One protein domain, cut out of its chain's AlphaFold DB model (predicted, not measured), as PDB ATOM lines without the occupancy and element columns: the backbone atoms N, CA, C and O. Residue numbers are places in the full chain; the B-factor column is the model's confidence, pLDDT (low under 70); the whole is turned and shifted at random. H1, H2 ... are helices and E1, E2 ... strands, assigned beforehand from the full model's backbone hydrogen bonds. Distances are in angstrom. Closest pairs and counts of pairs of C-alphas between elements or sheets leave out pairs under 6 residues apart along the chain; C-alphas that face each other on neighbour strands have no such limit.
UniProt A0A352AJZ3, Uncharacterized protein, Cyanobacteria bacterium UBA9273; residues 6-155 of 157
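AT A GLANCE: This is residues 6 to 155 of the 157 residues of an uncharacterized protein of Cyanobacteria bacterium UBA9273 (UniProt A0A352AJZ3). One antiparallel sheet of nine strands curls like part of a barrel and stays open: its edge strands E1 and E2 are joined along the chain but do not pair with each other. Helices H1 and H3 pack on different parts of one face of the sheet, H1 on E4 and E3, H3 on E8 and E7, with short H2 at E5 and E7, in two layers, helices on one face of a sheet; the far end of H3, residues 146 to 154, sticks out. The printed part has 150 residues, with three named helices and nine named strands that follow along the chain as E1 E2 E3 E4 E5 H1 H2 E6 E7 E8 E9 H3; helices hold 53 and strands 53 of the 106 residues in named elements, and the class is mixed, helices and strands. Across the sheet the order is E1 E9 E8 E7 E6 E5 E4 E3 E2. The whole is compact, with a radius of gyration of the C-alphas of 16.6 A, yet elongated, spanning 53 by 32 by 27 A.

IN THESE COORDINATES: Find C-alpha 6 at (240.187, 184.477, 94.538), where E1, residues 6 to 8, begins. E2 holds residues 11 to 15, E3 22 to 27, E4 33 to 38 and E5 43 to 46. Look at C-alpha 86, (225.542, 175.740, 87.793), for the start of E6, residues 86 to 95, 25.7 A long; it bends by 52 degrees at residue 92. E7 is residues 98 to 105, 21.9 A, E8 108 to 114, 20.4 A, and E9 120 to 123. H1 takes residues 55 to 75, 29.7 A, H2 79 to 85, and H3 130 to 154, 36.2 A, ending at C-alpha 154, (252.698, 207.115, 101.384).

HOW THE PARTS SIT: Trace two meanders, each strand the antiparallel neighbour of the one before: E2 E3 E4 E5 and E6 E7 E8 E9. Between them E6 pairs with E5, where N 43 and O 89 are 2.8 A apart. Within them, look for N 24 and O 36 of E3 and E4, 2.8 A, and N 101 and O 112 of E7 and E8, 2.8 A. E1 is antiparallel to E9, with N 8 and O 120 at 2.8 A, and runs on into E2 at 39 degrees. H3 is on the sheet at a height of 9.2 A, over E8 and E7; it touches E8, the closest C-alphas being those of Ser 110 and Ala 133, 5.2 A. H1, at a height of 8.6 A, touches E4, with C-alphas of Phe 33 and Gln 55 closest, 5.9 A; on the local plane it stands at 22 degrees to E4, along the strands. H2, at 7.7 A, touches E7 at Ala 83 and Asp 105, whose C-alphas are closest, 5.8 A. H1 and H2 are near each other; H3 is apart from both. In H1 and H3 every O i to N i+4 pair is within hydrogen-bond range; in H2, 2 of 3.

THE WHOLE: The C-alphas farthest apart are those of Ser 75 and Ile 154, 57.2 A. The printed part has no cut and no long link. Residues 146 to 155 stand free. Mean pLDDT of the printed part is 87.8; residues 48 to 50, 75 to 77 and 155 are under 70.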
ATOM      1  N   THR A   6     239.361 185.099  95.570       86.88
ATOM      2  CA  THR A   6     240.187 184.477  94.538       86.88
ATOM      3  C   THR A   6     240.123 185.296  93.251       86.88
ATOM      4  O   THR A   6     239.032 185.606  92.760       86.88
ATOM      5  N   ILE A   7     241.286 185.583  92.661       82.75
ATOM      6  CA  ILE A   7     241.382 186.185  91.325       82.75
ATOM      7  C   ILE A   7     240.978 185.137  90.283       82.75
ATOM      8  O   ILE A   7     241.511 184.025  90.251       82.75
ATOM      9  N   GLN A   8     240.013 185.478  89.434       83.31
ATOM     10  CA  GLN A   8     239.562 184.616  88.352       83.31
ATOM     11  C   GLN A   8     240.517 184.736  87.154       83.31
ATOM     12  O   GLN A   8     240.815 185.851  86.725       83.31
ATOM     13  N   PRO A   9     240.978 183.610  86.577       79.56
ATOM     14  CA  PRO A   9     241.794 183.648  85.370       79.56
ATOM     15  C   PRO A   9     241.012 184.248  84.199       79.56
ATOM     16  O   PRO A   9     239.809 184.009  84.055       79.56
ATOM     17  N   GLN A  10     241.717 185.004  83.357       79.06
ATOM     18  CA  GLN A  10     241.157 185.568  82.134       79.06
ATOM     19  C   GLN A  10     240.917 184.467  81.095       79.06
ATOM     20  O   GLN A  10     241.627 183.462  81.035       79.06
ATOM     21  N   GLY A  11     239.871 184.650  80.296       82.19
ATOM     22  CA  GLY A  11     239.474 183.720  79.248       82.19
ATOM     23  C   GLY A  11     239.441 184.373  77.875       82.19
ATOM     24  O   GLY A  11     239.613 185.582  77.745       82.19
ATOM     25  N   PHE A  12     239.162 183.571  76.851       83.94
ATOM     26  CA  PHE A  12     238.865 184.065  75.508       83.94
ATOM     27  C   PHE A  12     237.410 183.767  75.147       83.94
ATOM     28  O   PHE A  12     236.842 182.741  75.535       83.94
ATOM     29  N   SER A  13     236.813 184.672  74.382       84.88
ATOM     30  CA  SER A  13     235.389 184.650  74.073       84.88
ATOM     31  C   SER A  13     235.137 184.184  72.644       84.88
ATOM     32  O   SER A  13     235.837 184.581  71.715       84.88
ATOM     33  N   VAL A  14     234.116 183.353  72.457       86.00
ATOM     34  CA  VAL A  14     233.683 182.827  71.161       86.00
ATOM     35  C   VAL A  14     232.197 183.110  70.990       86.00
ATOM     36  O   VAL A  14     231.369 182.604  71.753       86.00
ATOM     37  N   GLN A  15     231.857 183.902  69.971       84.94
ATOM     38  CA  GLN A  15     230.471 184.145  69.581       84.94
ATOM     39  C   GLN A  15     230.005 183.037  68.642       84.94
ATOM     40  O   GLN A  15     230.604 182.807  67.591       84.94
ATOM     41  N   TYR A  16     228.911 182.370  69.003       80.31
ATOM     42  CA  TYR A  16     228.306 181.364  68.141       80.31
ATOM     43  C   TYR A  16     227.189 181.989  67.298       80.31
ATOM     44  O   TYR A  16     226.412 182.805  67.799       80.31
ATOM     45  N   PRO A  17     227.070 181.612  66.015       74.75
ATOM     46  CA  PRO A  17     226.009 182.127  65.167       74.75
ATOM     47  C   PRO A  17     224.637 181.660  65.675       74.75
ATOM     48  O   PRO A  17     224.491 180.548  66.191       74.75
ATOM     49  N   LYS A  18     223.607 182.489  65.458       80.56
ATOM     50  CA  LYS A  18     222.189 182.179  65.754       80.56
ATOM     51  C   LYS A  18     221.856 182.036  67.249       80.56
ATOM     52  O   LYS A  18     220.902 181.344  67.601       80.56
ATOM     53  N   THR A  19     222.641 182.658  68.124       82.12
ATOM     54  CA  THR A  19     222.380 182.745  69.565       82.12
ATOM     55  C   THR A  19     222.923 184.068  70.108       82.12
ATOM     56  O   THR A  19     223.992 184.487  69.656       82.12
ATOM     57  N   PRO A  20     222.232 184.736  71.048       84.69
ATOM     58  CA  PRO A  20     222.774 185.913  71.730       84.69
ATOM     59  C   PRO A  20     223.835 185.536  72.779       84.69
ATOM     60  O   PRO A  20     224.551 186.400  73.267       84.69
ATOM     61  N   TRP A  21     223.964 184.246  73.105       89.19
ATOM     62  CA  TRP A  21     224.945 183.749  74.066       89.19
ATOM     63  C   TRP A  21     226.368 183.736  73.504       89.19
ATOM     64  O   TRP A  21     226.642 183.122  72.469       89.19
ATOM     65  N   LEU A  22     227.276 184.335  74.264       91.94
ATOM     66  CA  LEU A  22     228.723 184.268  74.105       91.94
ATOM     67  C   LEU A  22     229.287 183.160  75.002       91.94
ATOM     68  O   LEU A  22     228.867 183.023  76.150       91.94
ATOM     69  N   VAL A  23     230.259 182.385  74.518       92.56
ATOM     70  CA  VAL A  23     230.984 181.420  75.362       92.56
ATOM     71  C   VAL A  23     232.353 181.977  75.707       92.56
ATOM     72  O   VAL A  23     233.138 182.271  74.813       92.56
ATOM     73  N   ILE A  24     232.664 182.067  76.993       92.88
ATOM     74  CA  ILE A  24     233.962 182.503  77.505       92.88
ATOM     75  C   ILE A  24     234.689 181.269  78.028       92.88
ATOM     76  O   ILE A  24     234.286 180.702  79.041       92.88
ATOM     77  N   PHE A  25     235.743 180.830  77.346       91.81
ATOM     78  CA  PHE A  25     236.572 179.708  77.782       91.81
ATOM     79  C   PHE A  25     237.684 180.202  78.691       91.81
ATOM     80  O   PHE A  25     238.398 181.139  78.349       91.81
ATOM     81  N   ILE A  26     237.854 179.544  79.834       90.81
ATOM     82  CA  ILE A  26     238.832 179.929  80.846       90.81
ATOM     83  C   ILE A  26     239.690 178.714  81.174       90.81
ATOM     84  O   ILE A  26     239.160 177.665  81.553       90.81
ATOM     85  N   GLN A  27     241.006 178.873  81.061       90.50
ATOM     86  CA  GLN A  27     241.976 177.897  81.540       90.50
ATOM     87  C   GLN A  27     242.371 178.256  82.973       90.50
ATOM     88  O   GLN A  27     242.673 179.408  83.273       90.50
ATOM     89  N   ASP A  28     242.316 177.289  83.882       84.62
ATOM     90  CA  ASP A  28     242.800 177.481  85.243       84.62
ATOM     91  C   ASP A  28     244.312 177.250  85.360       84.62
ATOM     92  O   ASP A  28     244.975 176.761  84.445       84.62
ATOM     93  N   VAL A  29     244.860 177.580  86.531       83.56
ATOM     94  CA  VAL A  29     246.293 177.437  86.839       83.56
ATOM     95  C   VAL A  29     246.798 175.991  86.788       83.56
ATOM     96  O   VAL A  29     248.002 175.766  86.750       83.56
ATOM     97  N   ARG A  30     245.899 174.997  86.794       84.94
ATOM     98  CA  ARG A  30     246.229 173.568  86.674       84.94
ATOM     99  C   ARG A  30     246.128 173.079  85.226       84.94
ATOM    100  O   ARG A  30     246.199 171.876  84.982       84.94
ATOM    101  N   GLY A  31     245.920 173.991  84.277       85.75
ATOM    102  CA  GLY A  31     245.774 173.696  82.859       85.75
ATOM    103  C   GLY A  31     244.419 173.097  82.479       85.75
ATOM    104  O   GLY A  31     244.260 172.680  81.334       85.75
ATOM    105  N   ARG A  32     243.440 173.045  83.394       90.81
ATOM    106  CA  ARG A  32     242.091 172.543  83.100       90.81
ATOM    107  C   ARG A  32     241.224 173.660  82.541       90.81
ATOM    108  O   ARG A  32     241.362 174.825  82.900       90.81
ATOM    109  N   PHE A  33     240.280 173.290  81.690       90.50
ATOM    110  CA  PHE A  33     239.395 174.226  81.013       90.50
ATOM    111  C   PHE A  33     238.010 174.226  81.650       90.50
ATOM    112  O   PHE A  33     237.470 173.187  82.021       90.50
ATOM    113  N   ARG A  34     237.398 175.399  81.736       92.00
ATOM    114  CA  ARG A  34     235.963 175.582  81.982       92.00
ATOM    115  C   ARG A  34     235.424 176.601  80.987       92.00
ATOM    116  O   ARG A  34     236.188 177.196  80.225       92.00
ATOM    117  N   PHE A  35     234.124 176.848  81.032       92.62
ATOM    118  CA  PHE A  35     233.518 177.919  80.257       92.62
ATOM    119  C   PHE A  35     232.405 178.622  81.029       92.62
ATOM    120  O   PHE A  35     231.844 178.068  81.972       92.62
ATOM    121  N   ILE A  36     232.097 179.842  80.609       93.31
ATOM    122  CA  ILE A  36     230.965 180.645  81.065       93.31
ATOM    123  C   ILE A  36     230.126 180.985  79.837       93.31
ATOM    124  O   ILE A  36     230.660 181.278  78.771       93.31
ATOM    125  N   LEU A  37     228.812 180.938  79.985       93.31
ATOM    126  CA  LEU A  37     227.852 181.386  78.989       93.31
ATOM    127  C   LEU A  37     227.382 182.782  79.374       93.31
ATOM    128  O   LEU A  37     226.773 182.945  80.425       93.31
ATOM    129  N   SER A  38     227.664 183.785  78.550       92.06
ATOM    130  CA  SER A  38     227.263 185.170  78.789       92.06
ATOM    131  C   SER A  38     226.127 185.560  77.860       92.06
ATOM    132  O   SER A  38     226.286 185.514  76.643       92.06
ATOM    133  N   GLY A  39     224.988 185.931  78.437       88.50
ATOM    134  CA  GLY A  39     223.855 186.520  77.732       88.50
ATOM    135  C   GLY A  39     223.727 188.008  78.049       88.50
ATOM    136  O   GLY A  39     224.614 188.599  78.666       88.50
ATOM    137  N   GLN A  40     222.606 188.601  77.637       83.88
ATOM    138  CA  GLN A  40     222.306 190.014  77.884       83.88
ATOM    139  C   GLN A  40     222.031 190.299  79.369       83.88
ATOM    140  O   GLN A  40     222.595 191.235  79.925       83.88
ATOM    141  N   ASP A  41     221.207 189.467  80.011       85.94
ATOM    142  CA  ASP A  41     220.703 189.741  81.367       85.94
ATOM    143  C   ASP A  41     221.421 188.946  82.466       85.94
ATOM    144  O   ASP A  41     221.311 189.264  83.650       85.94
ATOM    145  N   LEU A  42     222.129 187.874  82.101       90.25
ATOM    146  CA  LEU A  42     222.827 187.013  83.051       90.25
ATOM    147  C   LEU A  42     224.001 186.282  82.407       90.25
ATOM    148  O   LEU A  42     224.027 186.038  81.197       90.25
ATOM    149  N   GLN A  43     224.934 185.846  83.249       93.19
ATOM    150  CA  GLN A  43     225.895 184.807  82.901       93.19
ATOM    151  C   GLN A  43     225.571 183.507  83.631       93.19
ATOM    152  O   GLN A  43     225.041 183.498  84.742       93.19
ATOM    153  N   PHE A  44     225.922 182.393  83.009       92.88
ATOM    154  CA  PHE A  44     225.777 181.065  83.569       92.88
ATOM    155  C   PHE A  44     227.118 180.336  83.534       92.88
ATOM    156  O   PHE A  44     227.757 180.210  82.491       92.88
ATOM    157  N   GLU A  45     227.535 179.834  84.688       92.81
ATOM    158  CA  GLU A  45     228.750 179.044  84.849       92.81
ATOM    159  C   GLU A  45     228.374 177.626  85.297       92.81
ATOM    160  O   GLU A  45     227.894 177.453  86.420       92.81
ATOM    161  N   PRO A  46     228.575 176.592  84.461       91.56
ATOM    162  CA  PRO A  46     228.383 175.206  84.879       91.56
ATOM    163  C   PRO A  46     229.213 174.886  86.129       91.56
ATOM    164  O   PRO A  46     230.359 175.319  86.247       91.56
ATOM    165  N   ARG A  47     228.651 174.113  87.068       84.50
ATOM    166  CA  ARG A  47     229.292 173.868  88.373       84.50
ATOM    167  C   ARG A  47     230.671 173.196  88.230       84.50
ATOM    168  O   ARG A  47     230.888 172.377  87.342       84.50
ATOM    169  N   ASP A  48     231.571 173.460  89.180       66.06
ATOM    170  CA  ASP A  48     232.996 173.067  89.190       66.06
ATOM    171  C   ASP A  48     233.342 171.592  88.913       66.06
ATOM    172  O   ASP A  48     234.499 171.275  88.646       66.06
ATOM    173  N   ARG A  49     232.379 170.666  88.921       65.94
ATOM    174  CA  ARG A  49     232.620 169.282  88.473       65.94
ATOM    175  C   ARG A  49     232.983 169.192  86.985       65.94
ATOM    176  O   ARG A  49     233.507 168.173  86.549       65.94
ATOM    177  N   TYR A  50     232.748 170.253  86.220       67.00
ATOM    178  CA  TYR A  50     232.997 170.333  84.784       67.00
ATOM    179  C   TYR A  50     234.337 171.014  84.451       67.00
ATOM    180  O   TYR A  50     234.407 171.890  83.593       67.00
ATOM    181  N   ARG A  51     235.423 170.632  85.138       85.06
ATOM    182  CA  ARG A  51     236.791 171.028  84.755       85.06
ATOM    183  C   ARG A  51     237.312 170.047  83.720       85.06
ATOM    184  O   ARG A  51     237.641 168.907  84.047       85.06
ATOM    185  N   TYR A  52     237.396 170.482  82.476       89.69
ATOM    186  CA  TYR A  52     237.748 169.651  81.335       89.69
ATOM    187  C   TYR A  52     239.271 169.517  81.170       89.69
ATOM    188  O   TYR A  52     239.997 170.471  81.449       89.69
ATOM    189  N   PRO A  53     239.778 168.342  80.750       89.75
ATOM    190  CA  PRO A  53     241.209 168.133  80.529       89.75
ATOM    191  C   PRO A  53     241.749 168.952  79.364       89.75
ATOM    192  O   PRO A  53     242.881 169.416  79.420       89.75
ATOM    193  N   THR A  54     240.941 169.108  78.317       90.25
ATOM    194  CA  THR A  54     241.337 169.773  77.079       90.25
ATOM    195  C   THR A  54     240.351 170.870  76.701       90.25
ATOM    196  O   THR A  54     239.191 170.880  77.129       90.25
ATOM    197  N   GLN A  55     240.807 171.790  75.852       89.69
ATOM    198  CA  GLN A  55     239.953 172.819  75.266       89.69
ATOM    199  C   GLN A  55     238.831 172.207  74.415       89.69
ATOM    200  O   GLN A  55     237.707 172.706  74.445       89.69
ATOM    201  N   ASP A  56     239.097 171.119  73.687       90.00
ATOM    202  CA  ASP A  56     238.086 170.461  72.852       90.00
ATOM    203  C   ASP A  56     236.996 169.775  73.679       90.00
ATOM    204  O   ASP A  56     235.819 169.842  73.320       90.00
ATOM    205  N   ASP A  57     237.349 169.184  74.823       91.19
ATOM    206  CA  ASP A  57     236.370 168.663  75.781       91.19
ATOM    207  C   ASP A  57     235.449 169.773  76.300       91.19
ATOM    208  O   ASP A  57     234.222 169.623  76.287       91.19
ATOM    209  N   ALA A  58     236.033 170.910  76.692       91.69
ATOM    210  CA  ALA A  58     235.269 172.076  77.121       91.69
ATOM    211  C   ALA A  58     234.377 172.607  75.995       91.69
ATOM    212  O   ALA A  58     233.219 172.936  76.236       91.69
ATOM    213  N   ARG A  59     234.884 172.658  74.758       91.44
ATOM    214  CA  ARG A  59     234.137 173.112  73.577       91.44
ATOM    215  C   ARG A  59     232.936 172.218  73.290       91.44
ATOM    216  O   ARG A  59     231.840 172.733  73.073       91.44
ATOM    217  N   ARG A  60     233.112 170.893  73.318       91.44
ATOM    218  CA  ARG A  60     232.008 169.932  73.138       91.44
ATOM    219  C   ARG A  60     230.930 170.123  74.195       91.44
ATOM    220  O   ARG A  60     229.751 170.197  73.861       91.44
ATOM    221  N   ALA A  61     231.329 170.258  75.456       91.69
ATOM    222  CA  ALA A  61     230.381 170.505  76.528       91.69
ATOM    223  C   ALA A  61     229.681 171.867  76.400       91.69
ATOM    224  O   ALA A  61     228.467 171.945  76.583       91.69
ATOM    225  N   ALA A  62     230.410 172.921  76.026       92.38
ATOM    226  CA  ALA A  62     229.843 174.248  75.809       92.38
ATOM    227  C   ALA A  62     228.750 174.235  74.737       92.38
ATOM    228  O   ALA A  62     227.717 174.866  74.932       92.38
ATOM    229  N   LEU A  63     228.919 173.468  73.655       90.31
ATOM    230  CA  LEU A  63     227.878 173.291  72.637       90.31
ATOM    231  C   LEU A  63     226.608 172.643  73.210       90.31
ATOM    232  O   LEU A  63     225.506 173.113  72.931       90.31
ATOM    233  N   CYS A  64     226.740 171.618  74.060       89.31
ATOM    234  CA  CYS A  64     225.590 171.000  74.728       89.31
ATOM    235  C   CYS A  64     224.845 171.997  75.626       89.31
ATOM    236  O   CYS A  64     223.614 172.065  75.598       89.31
ATOM    237  N   PHE A  65     225.580 172.795  76.405       91.06
ATOM    238  CA  PHE A  65     224.976 173.820  77.251       91.06
ATOM    239  C   PHE A  65     224.405 174.987  76.435       91.06
ATOM    240  O   PHE A  65     223.351 175.492  76.791       91.06
ATOM    241  N   LEU A  66     225.011 175.380  75.313       89.94
ATOM    242  CA  LEU A  66     224.444 176.380  74.402       89.94
ATOM    243  C   LEU A  66     223.079 175.949  73.864       89.94
ATOM    244  O   LEU A  66     222.152 176.757  73.823       89.94
ATOM    245  N   GLU A  67     222.927 174.684  73.477       87.56
ATOM    246  CA  GLU A  67     221.625 174.155  73.064       87.56
ATOM    247  C   GLU A  67     220.612 174.159  74.215       87.56
ATOM    248  O   GLU A  67     219.434 174.452  73.993       87.56
ATOM    249  N   LEU A  68     221.057 173.916  75.453       86.38
ATOM    250  CA  LEU A  68     220.221 174.124  76.634       86.38
ATOM    251  C   LEU A  68     219.796 175.597  76.741       86.38
ATOM    252  O   LEU A  68     218.600 175.853  76.847       86.38
ATOM    253  N   MET A  69     220.718 176.555  76.621       86.31
ATOM    254  CA  MET A  69     220.408 177.991  76.712       86.31
ATOM    255  C   MET A  69     219.410 178.446  75.644       86.31
ATOM    256  O   MET A  69     218.418 179.098  75.968       86.31
ATOM    257  N   LYS A  70     219.586 178.022  74.387       84.75
ATOM    258  CA  LYS A  70     218.625 178.299  73.303       84.75
ATOM    259  C   LYS A  70     217.233 177.756  73.622       84.75
ATOM    260  O   LYS A  70     216.221 178.373  73.287       84.75
ATOM    261  N   ARG A  71     217.153 176.583  74.259       81.00
ATOM    262  CA  ARG A  71     215.873 176.030  74.723       81.00
ATOM    263  C   ARG A  71     215.295 176.866  75.853       81.00
ATOM    264  O   ARG A  71     214.086 177.070  75.838       81.00
ATOM    265  N   LEU A  72     216.097 177.366  76.794       78.06
ATOM    266  CA  LEU A  72     215.607 178.233  77.875       78.06
ATOM    267  C   LEU A  72     214.901 179.473  77.324       78.06
ATOM    268  O   LEU A  72     213.764 179.737  77.713       78.06
ATOM    269  N   GLU A  73     215.533 180.158  76.368       78.38
ATOM    270  CA  GLU A  73     214.971 181.343  75.709       78.38
ATOM    271  C   GLU A  73     213.627 181.043  75.043       78.38
ATOM    272  O   GLU A  73     212.683 181.822  75.144       78.38
ATOM    273  N   ARG A  74     213.516 179.880  74.393       80.25
ATOM    274  CA  ARG A  74     212.302 179.478  73.668       80.25
ATOM    275  C   ARG A  74     211.199 178.924  74.566       80.25
ATOM    276  O   ARG A  74     210.028 179.056  74.230       80.25
ATOM    277  N   SER A  75     211.551 178.252  75.661       65.62
ATOM    278  CA  SER A  75     210.621 177.410  76.433       65.62
ATOM    279  C   SER A  75     210.197 177.993  77.781       65.62
ATOM    280  O   SER A  75     209.441 177.341  78.501       65.62
ATOM    281  N   ARG A  76     210.660 179.199  78.150       60.22
ATOM    282  CA  ARG A  76     210.436 179.791  79.489       60.22
ATOM    283  C   ARG A  76     210.825 178.839  80.629       60.22
ATOM    284  O   ARG A  76     210.227 178.859  81.708       60.22
ATOM    285  N   MET A  77     211.793 177.956  80.388       61.09
ATOM    286  CA  MET A  77     212.271 177.033  81.406       61.09
ATOM    287  C   MET A  77     212.821 177.848  82.584       61.09
ATOM    288  O   MET A  77     213.558 178.819  82.417       61.09
ATOM    289  N   ARG A  78     212.370 177.494  83.790       71.12
ATOM    290  CA  ARG A  78     212.547 178.314  84.992       71.12
ATOM    291  C   ARG A  78     214.024 178.348  85.380       71.12
ATOM    292  O   ARG A  78     214.644 177.291  85.475       71.12
ATOM    293  N   LEU A  79     214.546 179.537  85.693       76.50
ATOM    294  CA  LEU A  79     215.916 179.765  86.191       76.50
ATOM    295  C   LEU A  79     216.332 178.798  87.319       76.50
ATOM    296  O   LEU A  79     217.510 178.491  87.458       76.50
ATOM    297  N   GLY A  80     215.367 178.256  88.071       77.25
ATOM    298  CA  GLY A  80     215.603 177.218  89.076       77.25
ATOM    299  C   GLY A  80     216.296 175.958  88.544       77.25
ATOM    300  O   GLY A  80     217.129 175.405  89.247       77.25
ATOM    301  N   ILE A  81     216.038 175.526  87.301       80.12
ATOM    302  CA  ILE A  81     216.732 174.358  86.725       80.12
ATOM    303  C   ILE A  81     218.208 174.681  86.477       80.12
ATOM    304  O   ILE A  81     219.072 173.869  86.797       80.12
ATOM    305  N   LEU A  82     218.515 175.875  85.962       83.94
ATOM    306  CA  LEU A  82     219.902 176.307  85.784       83.94
ATOM    307  C   LEU A  82     220.647 176.408  87.117       83.94
ATOM    308  O   LEU A  82     221.783 175.948  87.211       83.94
ATOM    309  N   ALA A  83     219.996 176.948  88.148       83.56
ATOM    310  CA  ALA A  83     220.570 177.048  89.489       83.56
ATOM    311  C   ALA A  83     220.920 175.675  90.102       83.56
ATOM    312  O   ALA A  83     221.767 175.585  90.993       83.56
ATOM    313  N   GLU A  84     220.308 174.585  89.625       86.06
ATOM    314  CA  GLU A  84     220.667 173.232  90.055       86.06
ATOM    315  C   GLU A  84     221.928 172.687  89.381       86.06
ATOM    316  O   GLU A  84     222.642 171.884  89.992       86.06
ATOM    317  N   VAL A  85     222.244 173.128  88.163       87.62
ATOM    318  CA  VAL A  85     223.362 172.602  87.355       87.62
ATOM    319  C   VAL A  85     224.579 173.532  87.300       87.62
ATOM    320  O   VAL A  85     225.659 173.110  86.878       87.62
ATOM    321  N   GLY A  86     224.451 174.771  87.768       91.00
ATOM    322  CA  GLY A  86     225.542 175.740  87.793       91.00
ATOM    323  C   GLY A  86     225.231 176.992  88.603       91.00
ATOM    324  O   GLY A  86     224.238 177.064  89.321       91.00
ATOM    325  N   ILE A  87     226.125 177.966  88.482       93.56
ATOM    326  CA  ILE A  87     226.056 179.269  89.132       93.56
ATOM    327  C   ILE A  87     225.444 180.259  88.146       93.56
ATOM    328  O   ILE A  87     225.924 180.413  87.020       93.56
ATOM    329  N   LEU A  88     224.401 180.954  88.586       93.69
ATOM    330  CA  LEU A  88     223.844 182.096  87.873       93.69
ATOM    331  C   LEU A  88     224.541 183.366  88.350       93.69
ATOM    332  O   LEU A  88     224.698 183.563  89.555       93.69
ATOM    333  N   LYS A  89     224.930 184.234  87.423       94.81
ATOM    334  CA  LYS A  89     225.535 185.527  87.728       94.81
ATOM    335  C   LYS A  89     224.683 186.630  87.140       94.81
ATOM    336  O   LYS A  89     224.426 186.633  85.938       94.81
ATOM    337  N   PHE A  90     224.290 187.570  87.980       94.19
ATOM    338  CA  PHE A  90     223.473 188.702  87.579       94.19
ATOM    339  C   PHE A  90     224.289 189.981  87.723       94.19
ATOM    340  O   PHE A  90     224.742 190.262  88.841       94.19
ATOM    341  N   PRO A  91     224.476 190.752  86.637       92.88
ATOM    342  CA  PRO A  91     225.113 192.051  86.748       92.88
ATOM    343  C   PRO A  91     224.255 192.927  87.663       92.88
ATOM    344  O   PRO A  91     223.025 192.891  87.608       92.88
ATOM    345  N   GLN A  92     224.908 193.649  88.560       92.38
ATOM    346  CA  GLN A  92     224.280 194.626  89.438       92.38
ATOM    347  C   GLN A  92     224.661 196.028  88.951       92.38
ATOM    348  O   GLN A  92     224.812 196.270  87.754       92.38
ATOM    349  N   GLU A  93     224.814 196.962  89.880       90.50
ATOM    350  CA  GLU A  93     225.325 198.294  89.602       90.50
ATOM    351  C   GLU A  93     226.847 198.309  89.399       90.50
ATOM    352  O   GLU A  93     227.589 197.433  89.856       90.50
ATOM    353  N   VAL A  94     227.316 199.363  88.737       90.19
ATOM    354  CA  VAL A  94     228.718 199.767  88.818       90.19
ATOM    355  C   VAL A  94     228.896 200.512  90.138       90.19
ATOM    356  O   VAL A  94     228.219 201.510  90.383       90.19
ATOM    357  N   TYR A  95     229.790 200.027  90.995       90.88
ATOM    358  CA  TYR A  95     230.131 200.678  92.258       90.88
ATOM    359  C   TYR A  95     231.567 201.190  92.180       90.88
ATOM    360  O   TYR A  95     232.519 200.410  92.089       90.88
ATOM    361  N   ARG A  96     231.713 202.520  92.193       87.81
ATOM    362  CA  ARG A  96     232.968 203.224  91.885       87.81
ATOM    363  C   ARG A  96     233.465 202.847  90.480       87.81
ATOM    364  O   ARG A  96     232.829 203.220  89.502       87.81
ATOM    365  N   SER A  97     234.564 202.106  90.378       88.31
ATOM    366  CA  SER A  97     235.188 201.635  89.133       88.31
ATOM    367  C   SER A  97     235.015 200.128  88.897       88.31
ATOM    368  O   SER A  97     235.606 199.586  87.963       88.31
ATOM    369  N   TYR A  98     234.221 199.447  89.730       92.06
ATOM    370  CA  TYR A  98     234.018 198.003  89.662       92.06
ATOM    371  C   TYR A  98     232.609 197.673  89.186       92.06
ATOM    372  O   TYR A  98     231.619 198.197  89.706       92.06
ATOM    373  N   GLN A  99     232.501 196.740  88.245       93.38
ATOM    374  CA  GLN A  99     231.226 196.118  87.915       93.38
ATOM    375  C   GLN A  99     230.934 195.015  88.936       93.38
ATOM    376  O   GLN A  99     231.679 194.037  89.025       93.38
ATOM    377  N   LEU A 100     229.852 195.168  89.700       95.06
ATOM    378  CA  LEU A 100     229.445 194.200  90.714       95.06
ATOM    379  C   LEU A 100     228.520 193.138  90.112       95.06
ATOM    380  O   LEU A 100     227.587 193.447  89.374       95.06
ATOM    381  N   TRP A 101     228.746 191.882  90.476       95.75
ATOM    382  CA  TRP A 101     227.951 190.737  90.050       95.75
ATOM    383  C   TRP A 101     227.473 189.942  91.264       95.75
ATOM    384  O   TRP A 101     228.262 189.574  92.136       95.75
ATOM    385  N   LEU A 102     226.174 189.637  91.301       96.75
ATOM    386  CA  LEU A 102     225.591 188.728  92.287       96.75
ATOM    387  C   LEU A 102     225.653 187.299  91.755       96.75
ATOM    388  O   LEU A 102     225.115 187.011  90.686       96.75
ATOM    389  N   LEU A 103     226.260 186.400  92.521       95.62
ATOM    390  CA  LEU A 103     226.324 184.978  92.199       95.62
ATOM    391  C   LEU A 103     225.260 184.232  92.992       95.62
ATOM    392  O   LEU A 103     225.141 184.427  94.202       95.62
ATOM    393  N   ILE A 104     224.535 183.339  92.329       94.00
ATOM    394  CA  ILE A 104     223.521 182.478  92.932       94.00
ATOM    395  C   ILE A 104     223.879 181.024  92.638       94.00
ATOM    396  O   ILE A 104     223.937 180.610  91.480       94.00
ATOM    397  N   ASP A 105     224.086 180.250  93.699       91.75
ATOM    398  CA  ASP A 105     224.228 178.797  93.656       91.75
ATOM    399  C   ASP A 105     223.132 178.183  94.529       91.75
ATOM    400  O   ASP A 105     223.185 178.243  95.763       91.75
ATOM    401  N   ARG A 106     222.095 177.638  93.885       90.00
ATOM    402  CA  ARG A 106     220.856 177.185  94.537       90.00
ATOM    403  C   ARG A 106     220.262 178.263  95.453       90.00
ATOM    404  O   ARG A 106     219.709 179.246  94.981       90.00
ATOM    405  N   THR A 107     220.379 178.082  96.768       90.44
ATOM    406  CA  THR A 107     219.842 178.970  97.811       90.44
ATOM    407  C   THR A 107     220.939 179.781  98.506       90.44
ATOM    408  O   THR A 107     220.780 180.203  99.657       90.44
ATOM    409  N   ARG A 108     222.114 179.895  97.883       94.06
ATOM    410  CA  ARG A 108     223.287 180.569  98.435       94.06
ATOM    411  C   ARG A 108     223.744 181.659  97.487       94.06
ATOM    412  O   ARG A 108     223.655 181.521  96.272       94.06
ATOM    413  N   TYR A 109     224.266 182.722  98.078       96.06
ATOM    414  CA  TYR A 109     224.645 183.933  97.369       96.06
ATOM    415  C   TYR A 109     226.121 184.231  97.589       96.06
ATOM    416  O   TYR A 109     226.611 184.097  98.707       96.06
ATOM    417  N   SER A 110     226.824 184.642  96.550       96.69
ATOM    418  CA  SER A 110     228.187 185.168  96.631       96.69
ATOM    419  C   SER A 110     228.294 186.376  95.704       96.69
ATOM    420  O   SER A 110     227.282 186.872  95.204       96.69
ATOM    421  N   TRP A 111     229.499 186.872  95.490       96.75
ATOM    422  CA  TRP A 111     229.739 188.033  94.657       96.75
ATOM    423  C   TRP A 111     231.026 187.895  93.852       96.75
ATOM    424  O   TRP A 111     231.976 187.211  94.252       96.75
ATOM    425  N   GLU A 112     231.025 188.571  92.713       95.94
ATOM    426  CA  GLU A 112     232.198 188.853  91.901       95.94
ATOM    427  C   GLU A 112     232.252 190.343  91.605       95.94
ATOM    428  O   GLU A 112     231.216 190.996  91.475       95.94
ATOM    429  N   VAL A 113     233.459 190.874  91.489       94.88
ATOM    430  CA  VAL A 113     233.697 192.244  91.046       94.88
ATOM    431  C   VAL A 113     234.692 192.211  89.900       94.88
ATOM    432  O   VAL A 113     235.699 191.509  89.973       94.88
ATOM    433  N   LEU A 114     234.392 192.939  88.833       92.44
ATOM    434  CA  LEU A 114     235.287 193.124  87.697       92.44
ATOM    435  C   LEU A 114     235.804 194.561  87.733       92.44
ATOM    436  O   LEU A 114     235.011 195.498  87.629       92.44
ATOM    437  N   GLY A 115     237.110 194.721  87.932       89.31
ATOM    438  CA  GLY A 115     237.779 196.017  87.877       89.31
ATOM    439  C   GLY A 115     237.893 196.552  86.449       89.31
ATOM    440  O   GLY A 115     237.776 195.807  85.473       89.31
ATOM    441  N   ALA A 116     238.150 197.856  86.323       84.69
ATOM    442  CA  ALA A 116     238.380 198.517  85.033       84.69
ATOM    443  C   ALA A 116     239.635 198.002  84.296       84.69
ATOM    444  O   ALA A 116     239.722 198.098  83.074       84.69
ATOM    445  N   ASP A 117     240.582 197.425  85.032       83.88
ATOM    446  CA  ASP A 117     241.778 196.738  84.534       83.88
ATOM    447  C   ASP A 117     241.488 195.329  83.976       83.88
ATOM    448  O   ASP A 117     242.387 194.647  83.478       83.88
ATOM    449  N   GLY A 118     240.235 194.871  84.052       83.75
ATOM    450  CA  GLY A 118     239.815 193.543  83.619       83.75
ATOM    451  C   GLY A 118     240.115 192.433  84.630       83.75
ATOM    452  O   GLY A 118     239.920 191.255  84.312       83.75
ATOM    453  N   VAL A 119     240.575 192.764  85.842       87.06
ATOM    454  CA  VAL A 119     240.776 191.781  86.912       87.06
ATOM    455  C   VAL A 119     239.429 191.445  87.545       87.06
ATOM    456  O   VAL A 119     238.720 192.305  88.065       87.06
ATOM    457  N   CYS A 120     239.067 190.162  87.504       90.44
ATOM    458  CA  CYS A 120     237.856 189.653  88.138       90.44
ATOM    459  C   CYS A 120     238.197 188.995  89.476       90.44
ATOM    460  O   CYS A 120     239.015 188.077  89.538       90.44
ATOM    461  N   ILE A 121     237.554 189.445  90.548       92.31
ATOM    462  CA  ILE A 121     237.746 188.959  91.914       92.31
ATOM    463  C   ILE A 121     236.444 188.309  92.379       92.31
ATOM    464  O   ILE A 121     235.382 188.926  92.319       92.31
ATOM    465  N   ARG A 122     236.517 187.068  92.872       94.00
ATOM    466  CA  ARG A 122     235.375 186.315  93.419       94.00
ATOM    467  C   ARG A 122     235.532 186.116  94.919       94.00
ATOM    468  O   ARG A 122     236.599 185.703  95.363       94.00
ATOM    469  N   ALA A 123     234.456 186.278  95.685       94.56
ATOM    470  CA  ALA A 123     234.429 185.820  97.072       94.56
ATOM    471  C   ALA A 123     234.447 184.291  97.188       94.56
ATOM    472  O   ALA A 123     233.636 183.590  96.580       94.56
ATOM    473  N   GLU A 124     235.291 183.773  98.078       92.44
ATOM    474  CA  GLU A 124     235.312 182.342  98.415       92.44
ATOM    475  C   GLU A 124     234.107 181.932  99.276       92.44
ATOM    476  O   GLU A 124     233.686 180.773  99.296       92.44
ATOM    477  N   ARG A 125     233.529 182.894 100.002       94.19
ATOM    478  CA  ARG A 125     232.446 182.651 100.952       94.19
ATOM    479  C   ARG A 125     231.070 182.821 100.319       94.19
ATOM    480  O   ARG A 125     230.794 183.813  99.660       94.19
ATOM    481  N   TRP A 126     230.173 181.900 100.668       95.12
ATOM    482  CA  TRP A 126     228.757 181.942 100.314       95.12
ATOM    483  C   TRP A 126     227.873 182.320 101.510       95.12
ATOM    484  O   TRP A 126     228.097 181.891 102.646       95.12
ATOM    485  N   TYR A 127     226.817 183.078 101.238       96.25
ATOM    486  CA  TYR A 127     225.913 183.689 102.206       96.25
ATOM    487  C   TYR A 127     224.474 183.191 102.024       96.25
ATOM    488  O   TYR A 127     224.095 182.684 100.970       96.25
ATOM    489  N   LYS A 128     223.656 183.320 103.077       96.06
ATOM    490  CA  LYS A 128     222.227 182.943 103.054       96.06
ATOM    491  C   LYS A 128     221.321 184.013 102.439       96.06
ATOM    492  O   LYS A 128     220.190 183.698 102.096       96.06
ATOM    493  N   ARG A 129     221.787 185.260 102.366       96.50
ATOM    494  CA  ARG A 129     221.009 186.418 101.918       96.50
ATOM    495  C   ARG A 129     221.787 187.193 100.850       96.50
ATOM    496  O   ARG A 129     222.994 187.381 101.049       96.50
ATOM    497  N   PRO A 130     221.139 187.638  99.763       95.31
ATOM    498  CA  PRO A 130     221.809 188.365  98.689       95.31
ATOM    499  C   PRO A 130     222.364 189.711  99.166       95.31
ATOM    500  O   PRO A 130     223.490 190.058  98.821       95.31
ATOM    501  N   GLU A 131     221.659 190.423 100.048       96.06
ATOM    502  CA  GLU A 131     222.091 191.730 100.563       96.06
ATOM    503  C   GLU A 131     223.400 191.607 101.349       96.06
ATOM    504  O   GLU A 131     224.273 192.465 101.272       96.06
ATOM    505  N   THR A 132     223.577 190.499 102.075       96.25
ATOM    506  CA  THR A 132     224.835 190.226 102.783       96.25
ATOM    507  C   THR A 132     225.994 190.038 101.810       96.25
ATOM    508  O   THR A 132     227.083 190.540 102.075       96.25
ATOM    509  N   ALA A 133     225.775 189.335 100.694       95.75
ATOM    510  CA  ALA A 133     226.802 189.159  99.673       95.75
ATOM    511  C   ALA A 133     227.181 190.510  99.046       95.75
ATOM    512  O   ALA A 133     228.358 190.853  99.015       95.75
ATOM    513  N   LEU A 134     226.192 191.311  98.640       95.81
ATOM    514  CA  LEU A 134     226.425 192.617  98.017       95.81
ATOM    515  C   LEU A 134     227.120 193.605  98.959       95.81
ATOM    516  O   LEU A 134     228.084 194.250  98.557       95.81
ATOM    517  N   ASN A 135     226.704 193.675 100.226       95.44
ATOM    518  CA  ASN A 135     227.371 194.527 101.212       95.44
ATOM    519  C   ASN A 135     228.826 194.092 101.426       95.44
ATOM    520  O   ASN A 135     229.714 194.933 101.483       95.44
ATOM    521  N   LYS A 136     229.101 192.780 101.465       96.12
ATOM    522  CA  LYS A 136     230.476 192.267 101.583       96.12
ATOM    523  C   LYS A 136     231.333 192.569 100.356       96.12
ATOM    524  O   LYS A 136     232.539 192.736 100.511       96.12
ATOM    525  N   ALA A 137     230.732 192.640  99.172       94.69
ATOM    526  CA  ALA A 137     231.424 193.060  97.962       94.69
ATOM    527  C   ALA A 137     231.800 194.546  98.021       94.69
ATOM    528  O   ALA A 137     232.944 194.898  97.751       94.69
ATOM    529  N   LYS A 138     230.866 195.408  98.444       95.12
ATOM    530  CA  LYS A 138     231.112 196.848  98.624       95.12
ATOM    531  C   LYS A 138     232.179 197.114  99.685       95.12
ATOM    532  O   LYS A 138     233.127 197.831  99.393       95.12
ATOM    533  N   ASP A 139     232.096 196.437 100.837       94.50
ATOM    534  CA  ASP A 139     233.128 196.484 101.885       94.50
ATOM    535  C   ASP A 139     234.523 196.150 101.319       94.50
ATOM    536  O   ASP A 139     235.520 196.760 101.701       94.50
ATOM    537  N   HIS A 140     234.606 195.157 100.423       93.31
ATOM    538  CA  HIS A 140     235.862 194.759  99.791       93.31
ATOM    539  C   HIS A 140     236.363 195.806  98.789       93.31
ATOM    540  O   HIS A 140     237.530 196.179  98.850       93.31
ATOM    541  N   ILE A 141     235.488 196.322  97.920       92.19
ATOM    542  CA  ILE A 141     235.829 197.396  96.976       92.19
ATOM    543  C   ILE A 141     236.321 198.640  97.728       92.19
ATOM    544  O   ILE A 141     237.321 199.244  97.345       92.19
ATOM    545  N   ASP A 142     235.640 199.040  98.802       93.12
ATOM    546  CA  ASP A 142     236.039 200.193  99.611       93.12
ATOM    547  C   ASP A 142     237.406 199.962 100.280       93.12
ATOM    548  O   ASP A 142     238.216 200.887 100.352       93.12
ATOM    549  N   TRP A 143     237.697 198.728 100.704       89.69
ATOM    550  CA  TRP A 143     238.996 198.356 101.267       89.69
ATOM    551  C   TRP A 143     240.138 198.411 100.243       89.69
ATOM    552  O   TRP A 143     241.186 198.974 100.558       89.69
ATOM    553  N   GLU A 144     239.952 197.872  99.031       88.00
ATOM    554  CA  GLU A 144     240.967 197.949  97.962       88.00
ATOM    555  C   GLU A 144     241.236 199.407  97.568       88.00
ATOM    556  O   GLU A 144     242.386 199.838  97.556       88.00
ATOM    557  N   ASN A 145     240.187 200.219  97.382       87.25
ATOM    558  CA  ASN A 145     240.362 201.643  97.077       87.25
ATOM    559  C   ASN A 145     241.103 202.392  98.193       87.25
ATOM    560  O   ASN A 145     241.959 203.224  97.909       87.25
ATOM    561  N   ALA A 146     240.790 202.115  99.463       87.00
ATOM    562  CA  ALA A 146     241.498 202.732 100.582       87.00
ATOM    563  C   ALA A 146     242.979 202.322 100.606       87.00
ATOM    564  O   ALA A 146     243.845 203.150 100.880       87.00
ATOM    565  N   LYS A 147     243.284 201.059 100.299       86.44
ATOM    566  CA  LYS A 147     244.657 200.552 100.214       86.44
ATOM    567  C   LYS A 147     245.443 201.218  99.085       86.44
ATOM    568  O   LYS A 147     246.599 201.576  99.306       86.44
ATOM    569  N   ASP A 148     244.830 201.409  97.924       83.69
ATOM    570  CA  ASP A 148     245.467 202.093  96.798       83.69
ATOM    571  C   ASP A 148     245.675 203.584  97.095       83.69
ATOM    572  O   ASP A 148     246.783 204.084  96.934       83.69
ATOM    573  N   GLN A 149     244.694 204.265  97.694       83.56
ATOM    574  CA  GLN A 149     244.863 205.650  98.161       83.56
ATOM    575  C   GLN A 149     246.003 205.793  99.178       83.56
ATOM    576  O   GLN A 149     246.779 206.745  99.123       83.56
ATOM    577  N   ILE A 150     246.125 204.849 100.115       82.06
ATOM    578  CA  ILE A 150     247.229 204.829 101.082       82.06
ATOM    579  C   ILE A 150     248.570 204.637 100.365       82.06
ATOM    580  O   ILE A 150     249.539 205.311 100.712       82.06
ATOM    581  N   ARG A 151     248.645 203.750  99.365       80.69
ATOM    582  CA  ARG A 151     249.861 203.562  98.555       80.69
ATOM    583  C   ARG A 151     250.251 204.838  97.820       80.69
ATOM    584  O   ARG A 151     251.420 205.210  97.885       80.69
ATOM    585  N   ASP A 152     249.289 205.523  97.214       80.88
ATOM    586  CA  ASP A 152     249.525 206.763  96.470       80.88
ATOM    587  C   ASP A 152     250.018 207.901  97.377       80.88
ATOM    588  O   ASP A 152     250.884 208.681  96.985       80.88
ATOM    589  N   ILE A 153     249.502 207.990  98.609       77.38
ATOM    590  CA  ILE A 153     249.887 209.033  99.576       77.38
ATOM    591  C   ILE A 153     251.246 208.739 100.223       77.38
ATOM    592  O   ILE A 153     252.045 209.655 100.417       77.38
ATOM    593  N   ILE A 154     251.502 207.487 100.609       74.00
ATOM    594  CA  ILE A 154     252.698 207.115 101.384       74.00
ATOM    595  C   ILE A 154     253.863 206.706 100.458       74.00
ATOM    596  O   ILE A 154     255.000 206.601 100.910       74.00
ATOM    597  N   GLY A 155     253.624 206.514  99.156       54.91
ATOM    598  CA  GLY A 155     254.669 206.237  98.166       54.91
ATOM    599  C   GLY A 155     255.387 204.902  98.376       54.91
ATOM    600  O   GLY A 155     256.571 204.792  98.066       54.91
TER     601      GLY A 155